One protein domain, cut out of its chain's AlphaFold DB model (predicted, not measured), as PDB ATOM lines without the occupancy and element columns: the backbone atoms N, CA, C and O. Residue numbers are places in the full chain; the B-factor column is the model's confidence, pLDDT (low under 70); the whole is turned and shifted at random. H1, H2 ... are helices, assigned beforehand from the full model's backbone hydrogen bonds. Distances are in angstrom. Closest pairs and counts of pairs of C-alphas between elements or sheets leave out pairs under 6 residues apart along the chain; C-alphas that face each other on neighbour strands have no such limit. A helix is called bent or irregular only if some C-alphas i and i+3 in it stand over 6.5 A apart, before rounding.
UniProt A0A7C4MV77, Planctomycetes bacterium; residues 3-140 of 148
ATOM      1  N   TYR A   3     202.010 220.759 130.931       92.25
ATOM      2  CA  TYR A   3     201.270 221.933 130.463       92.25
ATOM      3  C   TYR A   3     200.850 221.798 128.994       92.25
ATOM      4  O   TYR A   3     199.699 222.042 128.639       92.25
ATOM      5  N   ILE A   4     201.792 221.377 128.144       90.19
ATOM      6  CA  ILE A   4     201.589 221.252 126.695       90.19
ATOM      7  C   ILE A   4     200.652 220.096 126.340       90.19
ATOM      8  O   ILE A   4     199.949 220.182 125.339       90.19
ATOM      9  N   GLU A   5     200.721 218.999 127.090       89.19
ATOM     10  CA  GLU A   5     200.058 217.739 126.736       89.19
ATOM     11  C   GLU A   5     198.751 217.505 127.492       89.19
ATOM     12  O   GLU A   5     197.953 216.696 127.032       89.19
ATOM     13  N   GLN A   6     198.550 218.142 128.650       87.81
ATOM     14  CA  GLN A   6     197.453 217.794 129.561       87.81
ATOM     15  C   GLN A   6     196.724 218.997 130.178       87.81
ATOM     16  O   GLN A   6     195.568 218.839 130.552       87.81
ATOM     17  N   CYS A   7     197.347 220.177 130.302       89.31
ATOM     18  CA  CYS A   7     196.696 221.332 130.947       89.31
ATOM     19  C   CYS A   7     195.964 222.257 129.969       89.31
ATOM     20  O   CYS A   7     194.868 222.725 130.269       89.31
ATOM     21  N   GLY A   8     196.596 222.588 128.840       87.44
ATOM     22  CA  GLY A   8     196.031 223.506 127.852       87.44
ATOM     23  C   GLY A   8     195.071 222.807 126.892       87.44
ATOM     24  O   GLY A   8     195.287 221.652 126.532       87.44
ATOM     25  N   ALA A   9     194.052 223.531 126.431       94.19
ATOM     26  CA  ALA A   9     193.257 223.125 125.275       94.19
ATOM     27  C   ALA A   9     194.101 223.209 123.979       94.19
ATOM     28  O   ALA A   9     195.313 223.453 124.027       94.19
ATOM     29  N   ALA A  10     193.510 223.024 122.796       93.50
ATOM     30  CA  ALA A  10     194.285 222.994 121.545       93.50
ATOM     31  C   ALA A  10     195.028 224.315 121.252       93.50
ATOM     32  O   ALA A  10     196.121 224.305 120.679       93.50
ATOM     33  N   ASP A  11     194.462 225.437 121.697       95.25
ATOM     34  CA  ASP A  11     195.031 226.792 121.645       95.25
ATOM     35  C   ASP A  11     195.997 227.105 122.804       95.25
ATOM     36  O   ASP A  11     196.574 228.192 122.868       95.25
ATOM     37  N   ARG A  12     196.197 226.118 123.687       95.62
ATOM     38  CA  ARG A  12     197.051 226.122 124.877       95.62
ATOM     39  C   ARG A  12     196.573 227.007 126.023       95.62
ATOM     40  O   ARG A  12     197.324 227.183 126.978       95.62
ATOM     41  N   VAL A  13     195.335 227.490 126.001       97.81
ATOM     42  CA  VAL A  13     194.739 228.140 127.174       97.81
ATOM     43  C   VAL A  13     194.203 227.056 128.120       97.81
ATOM     44  O   VAL A  13     193.478 226.162 127.674       97.81
ATOM     45  N   PRO A  14     194.588 227.052 129.409       97.50
ATOM     46  CA  PRO A  14     194.119 226.058 130.358       97.50
ATOM     47  C   PRO A  14     192.763 226.452 130.958       97.50
ATOM     48  O   PRO A  14     192.395 227.628 131.031       97.50
ATOM     49  N   HIS A  15     192.050 225.444 131.453       97.19
ATOM     50  CA  HIS A  15     191.001 225.668 132.446       97.19
ATOM     51  C   HIS A  15     191.631 226.079 133.783       97.19
ATOM     52  O   HIS A  15     192.811 225.801 134.009       97.19
ATOM     53  N   TYR A  16     190.865 226.731 134.664       96.56
ATOM     54  CA  TYR A  16     191.387 227.227 135.949       96.56
ATOM     55  C   TYR A  16     192.054 226.123 136.800       96.56
ATOM     56  O   TYR A  16     192.956 226.403 137.586       96.56
ATOM     57  N   ASP A  17     191.629 224.867 136.622       96.06
ATOM     58  CA  ASP A  17     192.224 223.678 137.222       96.06
ATOM     59  C   ASP A  17     192.263 222.536 136.186       96.06
ATOM     60  O   ASP A  17     191.274 222.248 135.510       96.06
ATOM     61  N   THR A  18     193.412 221.865 136.056       92.88
ATOM     62  CA  THR A  18     193.584 220.710 135.147       92.88
ATOM     63  C   THR A  18     192.747 219.498 135.584       92.88
ATOM     64  O   THR A  18     192.399 218.654 134.762       92.88
ATOM     65  N   GLY A  19     192.406 219.416 136.870       92.69
ATOM     66  CA  GLY A  19     191.522 218.422 137.471       92.69
ATOM     67  C   GLY A  19     190.139 218.971 137.826       92.69
ATOM     68  O   GLY A  19     189.491 218.415 138.714       92.69
ATOM     69  N   ALA A  20     189.688 220.053 137.176       95.25
ATOM     70  CA  ALA A  20     188.398 220.670 137.467       95.25
ATOM     71  C   ALA A  20     187.239 219.646 137.430       95.25
ATOM     72  O   ALA A  20     187.142 218.832 136.501       95.25
ATOM     73  N   PRO A  21     186.327 219.667 138.420       95.56
ATOM     74  CA  PRO A  21     185.375 218.581 138.647       95.56
ATOM     75  C   PRO A  21     184.390 218.374 137.489       95.56
ATOM     76  O   PRO A  21     183.983 217.241 137.225       95.56
ATOM     77  N   ASN A  22     184.016 219.429 136.763       96.69
ATOM     78  CA  ASN A  22     183.078 219.371 135.641       96.69
ATOM     79  C   ASN A  22     183.760 219.364 134.272       96.69
ATOM     80  O   ASN A  22     183.062 219.409 133.259       96.69
ATOM     81  N   LEU A  23     185.089 219.251 134.206       95.06
ATOM     82  CA  LEU A  23     185.822 219.272 132.939       95.06
ATOM     83  C   LEU A  23     185.371 218.148 131.992       95.06
ATOM     84  O   LEU A  23     185.223 218.349 130.790       95.06
ATOM     85  N   HIS A  24     185.032 216.982 132.550       95.31
ATOM     86  CA  HIS A  24     184.475 215.844 131.812       95.31
ATOM     87  C   HIS A  24     183.170 216.173 131.059       95.31
ATOM     88  O   HIS A  24     182.862 215.541 130.050       95.31
ATOM     89  N   ARG A  25     182.401 217.174 131.513       97.44
ATOM     90  CA  ARG A  25     181.144 217.599 130.870       97.44
ATOM     91  C   ARG A  25     181.382 218.376 129.579       97.44
ATOM     92  O   ARG A  25     180.463 218.502 128.776       97.44
ATOM     93  N   LEU A  26     182.606 218.860 129.356       95.75
ATOM     94  CA  LEU A  26     183.010 219.496 128.105       95.75
ATOM     95  C   LEU A  26     183.331 218.472 127.003       95.75
ATOM     96  O   LEU A  26     183.485 218.862 125.848       95.75
ATOM     97  N   GLY A  27     183.385 217.172 127.313       94.69
ATOM     98  CA  GLY A  27     183.752 216.135 126.349       94.69
ATOM     99  C   GLY A  27     185.231 216.224 125.971       94.69
ATOM    100  O   GLY A  27     186.080 216.419 126.839       94.69
ATOM    101  N   ASP A  28     185.543 216.096 124.681       93.69
ATOM    102  CA  ASP A  28     186.914 216.201 124.165       93.69
ATOM    103  C   ASP A  28     187.369 217.669 124.072       93.69
ATOM    104  O   ASP A  28     187.501 218.259 123.001       93.69
ATOM    105  N   TRP A  29     187.520 218.305 125.232       93.81
ATOM    106  CA  TRP A  29     187.901 219.714 125.345       93.81
ATOM    107  C   TRP A  29     189.358 219.959 124.930       93.81
ATOM    108  O   TRP A  29     189.676 221.046 124.462       93.81
ATOM    109  N   ALA A  30     190.235 218.962 125.080       92.25
ATOM    110  CA  ALA A  30     191.665 219.096 124.815       92.25
ATOM    111  C   ALA A  30     191.993 219.173 123.311       92.25
ATOM    112  O   ALA A  30     193.023 219.732 122.934       92.25
ATOM    113  N   SER A  31     191.126 218.642 122.441       94.06
ATOM    114  CA  SER A  31     191.330 218.641 120.985       94.06
ATOM    115  C   SER A  31     190.835 219.901 120.269       94.06
ATOM    116  O   SER A  31     191.070 220.059 119.069       94.06
ATOM    117  N   ARG A  32     190.194 220.829 120.989       95.19
ATOM    118  CA  ARG A  32     189.653 222.085 120.448       95.19
ATOM    119  C   ARG A  32     190.153 223.304 121.228       95.19
ATOM    120  O   ARG A  32     190.656 223.127 122.333       95.19
ATOM    121  N   PRO A  33     190.072 224.527 120.670       97.12
ATOM    122  CA  PRO A  33     190.363 225.746 121.422       97.12
ATOM    123  C   PRO A  33     189.522 225.834 122.695       97.12
ATOM    124  O   PRO A  33     188.400 225.313 122.737       97.12
ATOM    125  N   ALA A  34     190.065 226.472 123.727       96.94
ATOM    126  CA  ALA A  34     189.319 226.695 124.949       96.94
ATOM    127  C   ALA A  34     188.137 227.630 124.655       96.94
ATOM    128  O   ALA A  34     188.238 228.559 123.857       96.94
ATOM    129  N   ASP A  35     187.000 227.380 125.301       97.38
ATOM    130  CA  ASP A  35     185.809 228.217 125.164       97.38
ATOM    131  C   ASP A  35     185.559 228.952 126.487       97.38
ATOM    132  O   ASP A  35     185.021 228.347 127.418       97.38
ATOM    133  N   PRO A  36     185.905 230.247 126.607       97.62
ATOM    134  CA  PRO A  36     185.648 231.022 127.821       97.62
ATOM    135  C   PRO A  36     184.158 231.219 128.139       97.62
ATOM    136  O   PRO A  36     183.822 231.718 129.215       97.62
ATOM    137  N   PHE A  37     183.258 230.874 127.213       97.81
ATOM    138  CA  PHE A  37     181.818 231.066 127.345       97.81
ATOM    139  C   PHE A  37     181.045 229.781 127.666       97.81
ATOM    140  O   PHE A  37     179.816 229.840 127.793       97.81
ATOM    141  N   ASN A  38     181.739 228.656 127.870       97.31
ATOM    142  CA  ASN A  38     181.124 227.382 128.232       97.31
ATOM    143  C   ASN A  38     180.398 227.426 129.595       97.31
ATOM    144  O   ASN A  38     180.580 228.335 130.406       97.31
ATOM    145  N   ASP A  39     179.589 226.404 129.859       97.44
ATOM    146  CA  ASP A  39     178.676 226.347 131.007       97.44
ATOM    147  C   ASP A  39     179.191 225.538 132.211       97.44
ATOM    148  O   ASP A  39     178.483 225.429 133.217       97.44
ATOM    149  N   PHE A  40     180.384 224.947 132.117       97.44
ATOM    150  CA  PHE A  40     180.849 223.928 133.060       97.44
ATOM    151  C   PHE A  40     182.079 224.339 133.861       97.44
ATOM    152  O   PHE A  40     182.021 224.235 135.082       97.44
ATOM    153  N   GLU A  41     183.156 224.797 133.217       97.50
ATOM    154  CA  GLU A  41     184.383 225.207 133.912       97.50
ATOM    155  C   GLU A  41     185.015 226.442 133.268       97.50
ATOM    156  O   GLU A  41     185.147 226.488 132.045       97.50
ATOM    157  N   PRO A  42     185.430 227.449 134.053       97.75
ATOM    158  CA  PRO A  42     186.065 228.628 133.493       97.75
ATOM    159  C   PRO A  42     187.496 228.335 133.021       97.75
ATOM    160  O   PRO A  42     188.208 227.481 133.564       97.75
ATOM    161  N   VAL A  43     187.920 229.090 132.011       97.88
ATOM    162  CA  VAL A  43     189.328 229.177 131.603       97.88
ATOM    163  C   VAL A  43     190.092 230.100 132.546       97.88
ATOM    164  O   VAL A  43     189.472 230.952 133.174       97.88
ATOM    165  N   ASP A  44     191.417 229.971 132.618       98.38
ATOM    166  CA  ASP A  44     192.259 230.997 133.243       98.38
ATOM    167  C   ASP A  44     193.347 231.466 132.275       98.38
ATOM    168  O   ASP A  44     194.400 230.843 132.090       98.38
ATOM    169  N   SER A  45     193.084 232.604 131.639       98.50
ATOM    170  CA  SER A  45     194.021 233.223 130.706       98.50
ATOM    171  C   SER A  45     195.276 233.762 131.402       98.50
ATOM    172  O   SER A  45     196.347 233.816 130.789       98.50
ATOM    173  N   SER A  46     195.196 234.095 132.694       98.62
ATOM    174  CA  SER A  46     196.339 234.601 133.452       98.62
ATOM    175  C   SER A  46     197.407 233.519 133.652       98.62
ATOM    176  O   SER A  46     198.595 233.774 133.420       98.62
ATOM    177  N   ALA A  47     196.994 232.280 133.946       98.38
ATOM    178  CA  ALA A  47     197.869 231.111 133.936       98.38
ATOM    179  C   ALA A  47     198.483 230.858 132.550       98.38
ATOM    180  O   ALA A  47     199.670 230.530 132.456       98.38
ATOM    181  N   ALA A  48     197.723 231.060 131.467       98.50
ATOM    182  CA  ALA A  48     198.252 230.949 130.107       98.50
ATOM    183  C   ALA A  48     199.373 231.971 129.841       98.50
ATOM    184  O   ALA A  48     200.444 231.602 129.355       98.50
ATOM    185  N   ALA A  49     199.182 233.237 130.221       98.69
ATOM    186  CA  ALA A  49     200.192 234.282 130.044       98.69
ATOM    187  C   ALA A  49     201.489 233.977 130.818       98.69
ATOM    188  O   ALA A  49     202.593 234.110 130.278       98.69
ATOM    189  N   ILE A  50     201.366 233.499 132.062       98.69
ATOM    190  CA  ILE A  50     202.503 233.063 132.889       98.69
ATOM    191  C   ILE A  50     203.229 231.879 132.235       98.69
ATOM    192  O   ILE A  50     204.459 231.877 132.113       98.69
ATOM    193  N   ALA A  51     202.484 230.880 131.764       98.31
ATOM    194  CA  ALA A  51     203.061 229.721 131.098       98.31
ATOM    195  C   ALA A  51     203.782 230.109 129.798       98.31
ATOM    196  O   ALA A  51     204.893 229.633 129.558       98.31
ATOM    197  N   ALA A  52     203.225 231.023 128.997       98.56
ATOM    198  CA  ALA A  52     203.863 231.526 127.780       98.56
ATOM    199  C   ALA A  52     205.248 232.129 128.067       98.56
ATOM    200  O   ALA A  52     206.220 231.814 127.372       98.56
ATOM    201  N   GLN A  53     205.381 232.929 129.132       98.06
ATOM    202  CA  GLN A  53     206.679 233.464 129.553       98.06
ATOM    203  C   GLN A  53     207.692 232.359 129.866       98.06
ATOM    204  O   GLN A  53     208.846 232.449 129.433       98.06
ATOM    205  N   GLY A  54     207.273 231.340 130.622       98.06
ATOM    206  CA  GLY A  54     208.113 230.202 130.987       98.06
ATOM    207  C   GLY A  54     208.537 229.390 129.763       98.06
ATOM    208  O   GLY A  54     209.729 229.176 129.542       98.06
ATOM    209  N   LEU A  55     207.572 229.017 128.921       98.44
ATOM    210  CA  LEU A  55     207.766 228.242 127.697       98.44
ATOM    211  C   LEU A  55     208.737 228.919 126.730       98.44
ATOM    212  O   LEU A  55     209.686 228.288 126.258       98.44
ATOM    213  N   LEU A  56     208.548 230.211 126.459       98.62
ATOM    214  CA  LEU A  56     209.399 230.935 125.520       98.62
ATOM    215  C   LEU A  56     210.831 231.075 126.049       98.62
ATOM    216  O   LEU A  56     211.794 230.838 125.314       98.62
ATOM    217  N   ARG A  57     210.995 231.407 127.335       98.06
ATOM    218  CA  ARG A  57     212.320 231.527 127.965       98.06
ATOM    219  C   ARG A  57     213.034 230.185 128.026       98.06
ATOM    220  O   ARG A  57     214.209 230.107 127.656       98.06
ATOM    221  N   PHE A  58     212.335 229.132 128.439       98.12
ATOM    222  CA  PHE A  58     212.891 227.789 128.530       98.12
ATOM    223  C   PHE A  58     213.236 227.227 127.150       98.12
ATOM    224  O   PHE A  58     214.356 226.757 126.937       98.12
ATOM    225  N   GLY A  59     212.334 227.367 126.176       98.06
ATOM    226  CA  GLY A  59     212.562 226.977 124.787       98.06
ATOM    227  C   GLY A  59     213.758 227.693 124.175       98.06
ATOM    228  O   GLY A  59     214.615 227.053 123.570       98.06
ATOM    229  N   ARG A  60     213.903 229.001 124.414       97.25
ATOM    230  CA  ARG A  60     215.065 229.762 123.942       97.25
ATOM    231  C   ARG A  60     216.361 229.341 124.641       97.25
ATOM    232  O   ARG A  60     217.379 229.172 123.973       97.25
ATOM    233  N   ARG A  61     216.342 229.134 125.964       97.50
ATOM    234  CA  ARG A  61     217.523 228.732 126.756       97.50
ATOM    235  C   ARG A  61     218.030 227.333 126.406       97.50
ATOM    236  O   ARG A  61     219.240 227.107 126.441       97.50
ATOM    237  N   THR A  62     217.115 226.419 126.098       98.00
ATOM    238  CA  THR A  62     217.408 225.022 125.735       98.00
ATOM    239  C   THR A  62     217.496 224.797 124.227       98.00
ATOM    240  O   THR A  62     217.856 223.709 123.799       98.00
ATOM    241  N   LYS A  63     217.193 225.819 123.412       97.62
ATOM    242  CA  LYS A  63     217.058 225.726 121.947       97.62
ATOM    243  C   LYS A  63     216.007 224.691 121.504       97.62
ATOM    244  O   LYS A  63     216.099 224.122 120.419       97.62
ATOM    245  N   THR A  64     214.983 224.471 122.326       98.19
ATOM    246  CA  THR A  64     213.918 223.496 122.070       98.19
ATOM    247  C   THR A  64     212.748 224.148 121.338       98.19
ATOM    248  O   THR A  64     211.993 224.934 121.917       98.19
ATOM    249  N   LYS A  65     212.548 223.768 120.069       97.81
ATOM    250  CA  LYS A  65     211.467 224.298 119.218       97.81
ATOM    251  C   LYS A  65     210.067 224.037 119.780       97.81
ATOM    252  O   LYS A  65     209.216 224.908 119.664       97.81
ATOM    253  N   LYS A  66     209.837 222.881 120.420       97.19
ATOM    254  CA  LYS A  66     208.533 222.511 121.009       97.19
ATOM    255  C   LYS A  66     208.034 223.563 122.006       97.19
ATOM    256  O   LYS A  66     206.907 224.026 121.882       97.19
ATOM    257  N   TYR A  67     208.878 223.964 122.956       98.25
ATOM    258  CA  TYR A  67     208.533 224.970 123.965       98.25
ATOM    259  C   TYR A  67     208.376 226.363 123.369       98.25
ATOM    260  O   TYR A  67     207.432 227.072 123.702       98.25
ATOM    261  N   TRP A  68     209.266 226.728 122.443       98.19
ATOM    262  CA  TRP A  68     209.179 228.005 121.746       98.19
ATOM    263  C   TRP A  68     207.857 228.142 120.983       98.19
ATOM    264  O   TRP A  68     207.136 229.118 121.169       98.19
ATOM    265  N   GLN A  69     207.502 227.133 120.185       97.88
ATOM    266  CA  GLN A  69     206.268 227.148 119.410       97.88
ATOM    267  C   GLN A  69     205.032 227.121 120.310       97.88
ATOM    268  O   GLN A  69     204.101 227.873 120.063       97.88
ATOM    269  N   ALA A  70     205.044 226.319 121.378       97.81
ATOM    270  CA  ALA A  70     203.952 226.288 122.347       97.81
ATOM    271  C   ALA A  70     203.700 227.667 122.974       97.81
ATOM    272  O   ALA A  70     202.559 228.109 123.031       97.81
ATOM    273  N   GLY A  71     204.758 228.358 123.404       98.38
ATOM    274  CA  GLY A  71     204.629 229.689 123.990       98.38
ATOM    275  C   GLY A  71     204.172 230.753 122.987       98.38
ATOM    276  O   GLY A  71     203.393 231.628 123.353       98.38
ATOM    277  N   LEU A  72     204.601 230.665 121.719       98.56
ATOM    278  CA  LEU A  72     204.109 231.555 120.662       98.56
ATOM    279  C   LEU A  72     202.637 231.294 120.331       98.56
ATOM    280  O   LEU A  72     201.909 232.251 120.105       98.56
ATOM    281  N   THR A  73     202.198 230.032 120.338       98.31
ATOM    282  CA  THR A  73     200.786 229.676 120.150       98.31
ATOM    283  C   THR A  73     199.919 230.263 121.259       98.31
ATOM    284  O   THR A  73     198.943 230.925 120.941       98.31
ATOM    285  N   VAL A  74     200.312 230.119 122.535       98.56
ATOM    286  CA  VAL A  74     199.583 230.766 123.643       98.56
ATOM    287  C   VAL A  74     199.510 232.277 123.425       98.56
ATOM    288  O   VAL A  74     198.434 232.857 123.489       98.56
ATOM    289  N   LEU A  75     200.649 232.925 123.151       98.69
ATOM    290  CA  LEU A  75     200.684 234.376 122.985       98.69
ATOM    291  C   LEU A  75     199.807 234.849 121.823       98.69
ATOM    292  O   LEU A  75     199.144 235.869 121.954       98.69
ATOM    293  N   GLN A  76     199.806 234.121 120.705       98.50
ATOM    294  CA  GLN A  76     198.936 234.420 119.575       98.50
ATOM    295  C   GLN A  76     197.465 234.383 120.004       98.50
ATOM    296  O   GLN A  76     196.766 235.364 119.790       98.50
ATOM    297  N   THR A  77     197.035 233.317 120.685       98.50
ATOM    298  CA  THR A  77     195.662 233.185 121.200       98.50
ATOM    299  C   THR A  77     195.279 234.335 122.134       98.50
ATOM    300  O   THR A  77     194.195 234.892 122.014       98.50
ATOM    301  N   LEU A  78     196.164 234.721 123.062       98.69
ATOM    302  CA  LEU A  78     195.863 235.764 124.052       98.69
ATOM    303  C   LEU A  78     195.868 237.194 123.485       98.69
ATOM    304  O   LEU A  78     195.377 238.103 124.151       98.69
ATOM    305  N   LEU A  79     196.458 237.413 122.306       98.56
ATOM    306  CA  LEU A  79     196.469 238.713 121.622       98.56
ATOM    307  C   LEU A  79     195.273 238.911 120.680       98.56
ATOM    308  O   LEU A  79     195.165 239.981 120.083       98.56
ATOM    309  N   ASP A  80     194.385 237.924 120.583       98.25
ATOM    310  CA  ASP A  80     193.143 237.993 119.819       98.25
ATOM    311  C   ASP A  80     191.918 238.009 120.756       98.25
ATOM    312  O   ASP A  80     191.982 237.651 121.938       98.25
ATOM    313  N   GLU A  81     190.770 238.442 120.230       97.25
ATOM    314  CA  GLU A  81     189.484 238.267 120.910       97.25
ATOM    315  C   GLU A  81     189.143 236.765 121.010       97.25
ATOM    316  O   GLU A  81     189.431 236.004 120.084       97.25
ATOM    317  N   PRO A  82     188.517 236.302 122.108       97.06
ATOM    318  CA  PRO A  82     187.911 237.090 123.186       97.06
ATOM    319  C   PRO A  82     188.855 237.406 124.362       97.06
ATOM    320  O   PRO A  82     188.407 237.968 125.357       97.06
ATOM    321  N   TYR A  83     190.137 237.038 124.290       98.50
ATOM    322  CA  TYR A  83     191.074 237.197 125.406       98.50
ATOM    323  C   TYR A  83     191.616 238.616 125.528       98.50
ATOM    324  O   TYR A  83     191.676 239.151 126.635       98.50
ATOM    325  N   LEU A  84     192.003 239.241 124.417       98.50
ATOM    326  CA  LEU A  84     192.437 240.630 124.430       98.50
ATOM    327  C   LEU A  84     191.217 241.552 124.524       98.50
ATOM    328  O   LEU A  84     190.341 241.539 123.661       98.50
ATOM    329  N   SER A  85     191.183 242.396 125.551       98.06
ATOM    330  CA  SER A  85     190.162 243.428 125.679       98.06
ATOM    331  C   SER A  85     190.345 244.511 124.615       98.06
ATOM    332  O   SER A  85     191.362 245.207 124.577       98.06
ATOM    333  N   THR A  86     189.323 244.702 123.782       96.56
ATOM    334  CA  THR A  86     189.209 245.811 122.818       96.56
ATOM    335  C   THR A  86     188.229 246.895 123.286       96.56
ATOM    336  O   THR A  86     188.098 247.950 122.660       96.56
ATOM    337  N   SER A  87     187.528 246.654 124.398       96.69
ATOM    338  CA  SER A  87     186.484 247.538 124.911       96.69
ATOM    339  C   SER A  87     187.081 248.757 125.621       96.69
ATOM    340  O   SER A  87     187.776 248.589 126.622       96.69
ATOM    341  N   PRO A  88     186.719 249.996 125.235       95.56
ATOM    342  CA  PRO A  88     187.175 251.200 125.933       95.56
ATOM    343  C   PRO A  88     186.553 251.360 127.330       95.56
ATOM    344  O   PRO A  88     186.920 252.271 128.064       95.56
ATOM    345  N   LYS A  89     185.574 250.517 127.686       96.25
ATOM    346  CA  LYS A  89     184.910 250.514 128.998       96.25
ATOM    347  C   LYS A  89     185.536 249.525 129.980       96.25
ATOM    348  O   LYS A  89     185.094 249.466 131.121       96.25
ATOM    349  N   HIS A  90     186.485 248.710 129.525       95.81
ATOM    350  CA  HIS A  90     187.154 247.717 130.347       95.81
ATOM    351  C   HIS A  90     188.591 248.175 130.612       95.81
ATOM    352  O   HIS A  90     189.325 248.474 129.677       95.81
ATOM    353  N   GLU A  91     188.989 248.247 131.882       96.06
ATOM    354  CA  GLU A  91     190.291 248.811 132.275       96.06
ATOM    355  C   GLU A  91     191.441 247.795 132.211       96.06
ATOM    356  O   GLU A  91     192.606 248.186 132.157       96.06
ATOM    357  N   GLY A  92     191.120 246.499 132.196       97.31
ATOM    358  CA  GLY A  92     192.098 245.423 132.038       97.31
ATOM    359  C   GLY A  92     192.378 245.056 130.578       97.31
ATOM    360  O   GLY A  92     191.508 245.218 129.715       97.31
ATOM    361  N   LEU A  93     193.577 244.530 130.318       98.25
ATOM    362  CA  LEU A  93     194.060 244.104 128.999       98.25
ATOM    363  C   LEU A  93     193.662 242.664 128.667       98.25
ATOM    364  O   LEU A  93     193.175 242.404 127.571       98.25
ATOM    365  N   LEU A  94     193.904 241.736 129.590       98.69
ATOM    366  CA  LEU A  94     193.674 240.308 129.422       98.69
ATOM    367  C   LEU A  94     192.392 239.896 130.149       98.69
ATOM    368  O   LEU A  94     192.309 240.005 131.370       98.69
ATOM    369  N   LEU A  95     191.409 239.408 129.401       98.56
ATOM    370  CA  LEU A  95     190.126 238.931 129.908       98.56
ATOM    371  C   LEU A  95     190.166 237.440 130.241       98.56
ATOM    372  O   LEU A  95     191.024 236.695 129.765       98.56
ATOM    373  N   HIS A  96     189.161 236.996 130.996       98.19
ATOM    374  CA  HIS A  96     188.967 235.603 131.409       98.19
ATOM    375  C   HIS A  96     190.065 235.094 132.354       98.19
ATOM    376  O   HIS A  96     190.479 233.936 132.276       98.19
ATOM    377  N   SER A  97     190.517 235.970 133.251       98.06
ATOM    378  CA  SER A  97     191.268 235.580 134.442       98.06
ATOM    379  C   SER A  97     190.322 234.986 135.485       98.06
ATOM    380  O   SER A  97     189.218 235.492 135.678       98.06
ATOM    381  N   VAL A  98     190.781 233.955 136.195       97.94
ATOM    382  CA  VAL A  98     190.089 233.402 137.371       97.94
ATOM    383  C   VAL A  98     190.980 233.588 138.588       97.94
ATOM    384  O   VAL A  98     192.112 233.117 138.624       97.94
ATOM    385  N   TYR A  99     190.471 234.284 139.594       97.50
ATOM    386  CA  TYR A  99     191.125 234.489 140.873       97.50
ATOM    387  C   TYR A  99     190.829 233.358 141.857       97.50
ATOM    388  O   TYR A  99     191.766 232.778 142.405       97.50
ATOM    389  N   HIS A 100     189.554 233.038 142.116       96.88
ATOM    390  CA  HIS A 100     189.225 232.040 143.137       96.88
ATOM    391  C   HIS A 100     187.855 231.364 142.946       96.88
ATOM    392  O   HIS A 100     186.945 231.477 143.784       96.88
ATOM    393  N   TRP A 101     187.747 230.530 141.910       95.81
ATOM    394  CA  TRP A 101     186.487 229.865 141.569       95.81
ATOM    395  C   TRP A 101     185.894 228.988 142.691       95.81
ATOM    396  O   TRP A 101     184.695 229.109 142.950       95.81
ATOM    397  N   PRO A 102     186.674 228.192 143.459       95.75
ATOM    398  CA  PRO A 102     186.108 227.372 144.537       95.75
ATOM    399  C   PRO A 102     185.358 228.159 145.627       95.75
ATOM    400  O   PRO A 102     184.389 227.651 146.188       95.75
ATOM    401  N   ASN A 103     185.761 229.409 145.889       96.88
ATOM    402  CA  ASN A 103     185.096 230.303 146.846       96.88
ATOM    403  C   ASN A 103     184.076 231.235 146.172       96.88
ATOM    404  O   ASN A 103     183.423 232.016 146.862       96.88
ATOM    405  N   ARG A 104     183.929 231.151 144.841       95.12
ATOM    406  CA  ARG A 104     183.024 231.966 144.018       95.12
ATOM    407  C   ARG A 104     183.240 233.471 144.185       95.12
ATOM    408  O   ARG A 104     182.280 234.224 144.330       95.12
ATOM    409  N   TRP A 105     184.500 233.896 144.203       96.56
ATOM    410  CA  TRP A 105     184.842 235.321 144.282       96.56
ATOM    411  C   TRP A 105     184.791 236.021 142.927       96.56
ATOM    412  O   TRP A 105     184.620 237.234 142.878       96.56
ATOM    413  N   ASP A 106     184.918 235.252 141.853       97.12
ATOM    414  CA  ASP A 106     184.941 235.751 140.485       97.12
ATOM    415  C   ASP A 106     183.547 236.165 140.003       97.12
ATOM    416  O   ASP A 106     182.534 235.514 140.294       97.12
ATOM    417  N   TYR A 107     183.494 237.233 139.215       95.56
ATOM    418  CA  TYR A 107     182.266 237.739 138.626       95.56
ATOM    419  C   TYR A 107     181.689 236.759 137.602       95.56
ATOM    420  O   TYR A 107     182.324 236.364 136.619       95.56
ATOM    421  N   VAL A 108     180.415 236.424 137.799       97.94
ATOM    422  CA  VAL A 108     179.611 235.649 136.855       97.94
ATOM    423  C   VAL A 108     178.593 236.593 136.205       97.94
ATOM    424  O   VAL A 108     177.673 237.054 136.890       97.94
ATOM    425  N   PRO A 109     178.714 236.890 134.896       96.88
ATOM    426  CA  PRO A 109     177.735 237.708 134.191       96.88
ATOM    427  C   PRO A 109     176.317 237.141 134.291       96.88
ATOM    428  O   PRO A 109     176.105 235.927 134.337       96.88
ATOM    429  N   ARG A 110     175.308 238.018 134.267       97.25
ATOM    430  CA  ARG A 110     173.901 237.596 134.323       97.25
ATOM    431  C   ARG A 110     173.587 236.616 133.185       97.25
ATOM    432  O   ARG A 110     173.745 236.951 132.018       97.25
ATOM    433  N   GLY A 111     173.074 235.438 133.541       96.69
ATOM    434  CA  GLY A 111     172.718 234.375 132.595       96.69
ATOM    435  C   GLY A 111     173.844 233.379 132.300       96.69
ATOM    436  O   GLY A 111     173.559 232.321 131.749       96.69
ATOM    437  N   ALA A 112     175.085 233.666 132.705       97.31
ATOM    438  CA  ALA A 112     176.191 232.717 132.639       97.31
ATOM    439  C   ALA A 112     176.169 231.733 133.821       97.31
ATOM    440  O   ALA A 112     175.592 232.010 134.877       97.31
ATOM    441  N   ARG A 113     176.833 230.582 133.651       96.94
ATOM    442  CA  ARG A 113     177.031 229.574 134.712       96.94
ATOM    443  C   ARG A 113     178.440 229.567 135.311       96.94
ATOM    444  O   ARG A 113     178.631 229.033 136.401       96.94
ATOM    445  N   THR A 114     179.394 230.161 134.605       97.44
ATOM    446  CA  THR A 114     180.830 230.190 134.914       97.44
ATOM    447  C   THR A 114     181.340 231.633 134.872       97.44
ATOM    448  O   THR A 114     180.792 232.445 134.107       97.44
ATOM    449  N   PRO A 115     182.365 231.978 135.674       97.50
ATOM    450  CA  PRO A 115     182.946 233.311 135.654       97.50
ATOM    451  C   PRO A 115     183.644 233.571 134.322       97.50
ATOM    452  O   PRO A 115     184.242 232.669 133.733       97.50
ATOM    453  N   ARG A 116     183.520 234.800 133.820       96.50
ATOM    454  CA  ARG A 116     184.113 235.212 132.542       96.50
ATOM    455  C   ARG A 116     184.153 236.730 132.423       96.50
ATOM    456  O   ARG A 116     183.283 237.420 132.948       96.50
ATOM    457  N   GLY A 117     185.114 237.224 131.646       95.75
ATOM    458  CA  GLY A 117     185.220 238.637 131.287       95.75
ATOM    459  C   GLY A 117     185.933 239.515 132.314       95.75
ATOM    460  O   GLY A 117     186.113 240.691 132.032       95.75
ATOM    461  N   GLU A 118     186.365 238.980 133.458       96.88
ATOM    462  CA  GLU A 118     187.254 239.710 134.367       96.88
ATOM    463  C   GLU A 118     188.708 239.656 133.902       96.88
ATOM    464  O   GLU A 118     189.145 238.695 133.262       96.88
ATOM    465  N   SER A 119     189.452 240.694 134.271       97.75
ATOM    466  CA  SER A 119     190.907 240.751 134.184       97.75
ATOM    467  C   SER A 119     191.517 240.651 135.580       97.75
ATOM    468  O   SER A 119     190.842 240.772 136.602       97.75
ATOM    469  N   SER A 120     192.826 240.446 135.618       98.12
ATOM    470  CA  SER A 120     193.622 240.523 136.827       98.12
ATOM    471  C   SER A 120     194.903 241.311 136.578       98.12
ATOM    472  O   SER A 120     195.505 241.232 135.506       98.12
ATOM    473  N   LEU A 121     195.375 242.032 137.600       98.06
ATOM    474  CA  LEU A 121     196.615 242.813 137.505       98.06
ATOM    475  C   LEU A 121     197.823 241.949 137.116       98.06
ATOM    476  O   LEU A 121     198.684 242.392 136.356       98.06
ATOM    477  N   TRP A 122     197.896 240.711 137.620       98.56
ATOM    478  CA  TRP A 122     198.964 239.785 137.239       98.56
ATOM    479  C   TRP A 122     198.800 239.303 135.796       98.56
ATOM    480  O   TRP A 122     199.791 239.271 135.071       98.56
ATOM    481  N   GLY A 123     197.580 238.984 135.350       98.56
ATOM    482  CA  GLY A 123     197.310 238.588 133.966       98.56
ATOM    483  C   GLY A 123     197.753 239.663 132.974       98.56
ATOM    484  O   GLY A 123     198.533 239.380 132.063       98.56
ATOM    485  N   ASP A 124     197.366 240.913 133.223       98.69
ATOM    486  CA  ASP A 124     197.753 242.070 132.413       98.69
ATOM    487  C   ASP A 124     199.267 242.292 132.391       98.69
ATOM    488  O   ASP A 124     199.862 242.498 131.327       98.69
ATOM    489  N   TYR A 125     199.910 242.216 133.560       98.62
ATOM    490  CA  TYR A 125     201.361 242.316 133.670       98.62
ATOM    491  C   TYR A 125     202.056 241.232 132.836       98.62
ATOM    492  O   TYR A 125     202.952 241.538 132.044       98.62
ATOM    493  N   HIS A 126     201.635 239.973 132.983       98.81
ATOM    494  CA  HIS A 126     202.256 238.842 132.305       98.81
ATOM    495  C   HIS A 126     202.024 238.882 130.791       98.81
ATOM    496  O   HIS A 126     202.984 238.664 130.048       98.81
ATOM    497  N   LEU A 127     200.822 239.251 130.323       98.75
ATOM    498  CA  LEU A 127     200.537 239.458 128.900       98.75
ATOM    499  C   LEU A 127     201.426 240.563 128.316       98.75
ATOM    500  O   LEU A 127     202.086 240.378 127.287       98.75
ATOM    501  N   ARG A 128     201.483 241.720 128.984       98.44
ATOM    502  CA  ARG A 128     202.265 242.864 128.507       98.44
ATOM    503  C   ARG A 128     203.757 242.552 128.466       98.44
ATOM    504  O   ARG A 128     204.436 242.924 127.505       98.44
ATOM    505  N   GLU A 129     204.276 241.886 129.491       98.50
ATOM    506  CA  GLU A 129     205.682 241.497 129.562       98.50
ATOM    507  C   GLU A 129     206.035 240.497 128.461       98.50
ATOM    508  O   GLU A 129     207.023 240.713 127.758       98.50
ATOM    509  N   VAL A 130     205.230 239.448 128.256       98.69
ATOM    510  CA  VAL A 130     205.538 238.434 127.237       98.69
ATOM    511  C   VAL A 130     205.448 239.007 125.818       98.69
ATOM    512  O   VAL A 130     206.307 238.711 124.983       98.69
ATOM    513  N   ALA A 131     204.487 239.901 125.559       98.56
ATOM    514  CA  ALA A 131     204.376 240.607 124.287       98.56
ATOM    515  C   ALA A 131     205.612 241.484 124.034       98.56
ATOM    516  O   ALA A 131     206.212 241.435 122.956       98.56
ATOM    517  N   LEU A 132     206.062 242.232 125.049       98.50
ATOM    518  CA  LEU A 132     207.289 243.024 124.973       98.50
ATOM    519  C   LEU A 132     208.527 242.138 124.772       98.50
ATOM    520  O   LEU A 132     209.406 242.477 123.979       98.50
ATOM    521  N   TYR A 133     208.609 240.998 125.458       98.50
ATOM    522  CA  TYR A 133     209.699 240.038 125.309       98.50
ATOM    523  C   TYR A 133     209.809 239.520 123.868       98.50
ATOM    524  O   TYR A 133     210.893 239.583 123.275       98.50
ATOM    525  N   VAL A 134     208.695 239.077 123.277       98.50
ATOM    526  CA  VAL A 134     208.657 238.592 121.889       98.50
ATOM    527  C   VAL A 134     208.948 239.719 120.900       98.50
ATOM    528  O   VAL A 134     209.784 239.536 120.014       98.50
ATOM    529  N   GLN A 135     208.370 240.910 121.090       98.50
ATOM    530  CA  GLN A 135     208.655 242.081 120.255       98.50
ATOM    531  C   GLN A 135     210.153 242.414 120.239       98.50
ATOM    532  O   GLN A 135     210.730 242.693 119.185       98.50
ATOM    533  N   ARG A 136     210.817 242.383 121.400       98.12
ATOM    534  CA  ARG A 136     212.253 242.671 121.504       98.12
ATOM    535  C   ARG A 136     213.093 241.630 120.778       98.12
ATOM    536  O   ARG A 136     214.020 242.014 120.076       98.12
ATOM    537  N   ILE A 137     212.749 240.349 120.883       97.81
ATOM    538  CA  ILE A 137     213.421 239.290 120.120       97.81
ATOM    539  C   ILE A 137     213.232 239.500 118.617       97.81
ATOM    540  O   ILE A 137     214.219 239.493 117.885       97.81
ATOM    541  N   ALA A 138     211.996 239.738 118.172       97.69
ATOM    542  CA  ALA A 138     211.673 239.950 116.761       97.69
ATOM    543  C   ALA A 138     212.392 241.172 116.166       97.69
ATOM    544  O   ALA A 138     212.716 241.189 114.985       97.69
ATOM    545  N   THR A 139     212.684 242.178 116.995       98.31
ATOM    546  CA  THR A 139     213.373 243.416 116.595       98.31
ATOM    547  C   THR A 139     214.862 243.446 116.963       98.31
ATOM    548  O   THR A 139     215.484 244.504 116.904       98.31
ATOM    549  N   GLY A 140     215.451 242.316 117.373       97.62
ATOM    550  CA  GLY A 140     216.877 242.226 117.720       97.62
ATOM    551  C   GLY A 140     217.308 243.047 118.946       97.62
ATOM    552  O   GLY A 140     218.496 243.294 119.142       97.62
TER     553      GLY A 140
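AT A GLANCE: This is residues 3 to 140 of the 148 residues of a protein of Planctomycetes bacterium (UniProt A0A7C4MV77). Start at the longest helices and you will find a narrow V at one end of the domain: the helical hairpin of H3 and H4 makes one arm and H5 the other, and they come together near the beginnings of H3 and H5 and the end of H4. Beyond the closed end of the V spreads a broad mass of loops with the short H2 in it, while the short H1 lies by the hairpin; residues 135 to 140, of which 135 to 138 belong to H5, stick out. The printed part has 138 residues with five named helices, H1 to H5 in chain order, and no named strand. The class is all helix, though named helices hold 59 of the 138 residues, under half. The whole is compact, with a radius of gyration of the C-alphas of 14.8 A and spans of 47 by 35 by 22 A.

IN THESE COORDINATES: Find C-alpha 45 at (194.021, 233.223, 130.706); from there H3, residues 45 to 62, runs 25.3 A. Next comes H4, residues 65 to 78, 20.0 A long. Look for H5, residues 121 to 138, from C-alpha 121 at (196.615, 242.813, 137.505) to C-alpha 138 at (211.673, 239.950, 116.761), 25.8 A. Early in the printed part are H1, residues 3 to 7, 4.6 A, and H2, residues 23 to 26, 5.6 A. H1 is neither bent nor irregular, but only just: C-alphas 4 and 7 are 6.5 A apart.

HOW THE PARTS SIT: Look first at Ala 52 and Gly 71, whose C-alphas, 4.3 A apart, are the closest of H3 and H4; these helices touch at a shallow tilt of 27 degrees, opposite ways. H3, with residues 45 to 53 alone, touches residues 122 to 130 of H5; the closest C-alphas, those of Ser 46 and Gly 123, are 4.1 A apart. They run the same way at a shallow tilt of 33 degrees, only just short of steep. H4, with residues 75 to 78 alone, touches residues 127 to 131 of H5, at a steep tilt of 55 degrees, opposite ways; the closest C-alphas, those of Leu 75 and Ala 131, are 7.4 A apart. The helix packing is only just mostly aligned, with 2 of these 3 pairs at a shallow tilt. H1 and H3 are near each other, with 6 pairs of C-alphas within 10 A. H1 and H4 are close but not clearly touching; the C-alphas of Ile 4 and Ala 70, their closest, are 7.1 A apart. H2 touches no helix. In H1, H3, H4 and H5 every O i to N i+4 pair is within hydrogen-bond range; H2 is too short for such a pair, and its one O i to N i+3 pair is within range.

THE WHOLE: The two C-alphas farthest apart are those of Gly 111 and Gly 140, 47.3 A. The link from H3 to H4 is tight; those from H1 to H2, H2 to H3 and H4 to H5 are long, with 15, 18 and 42 residues. The printed part has no cut. Its mean pLDDT is 96.9, and no printed residue is under 70.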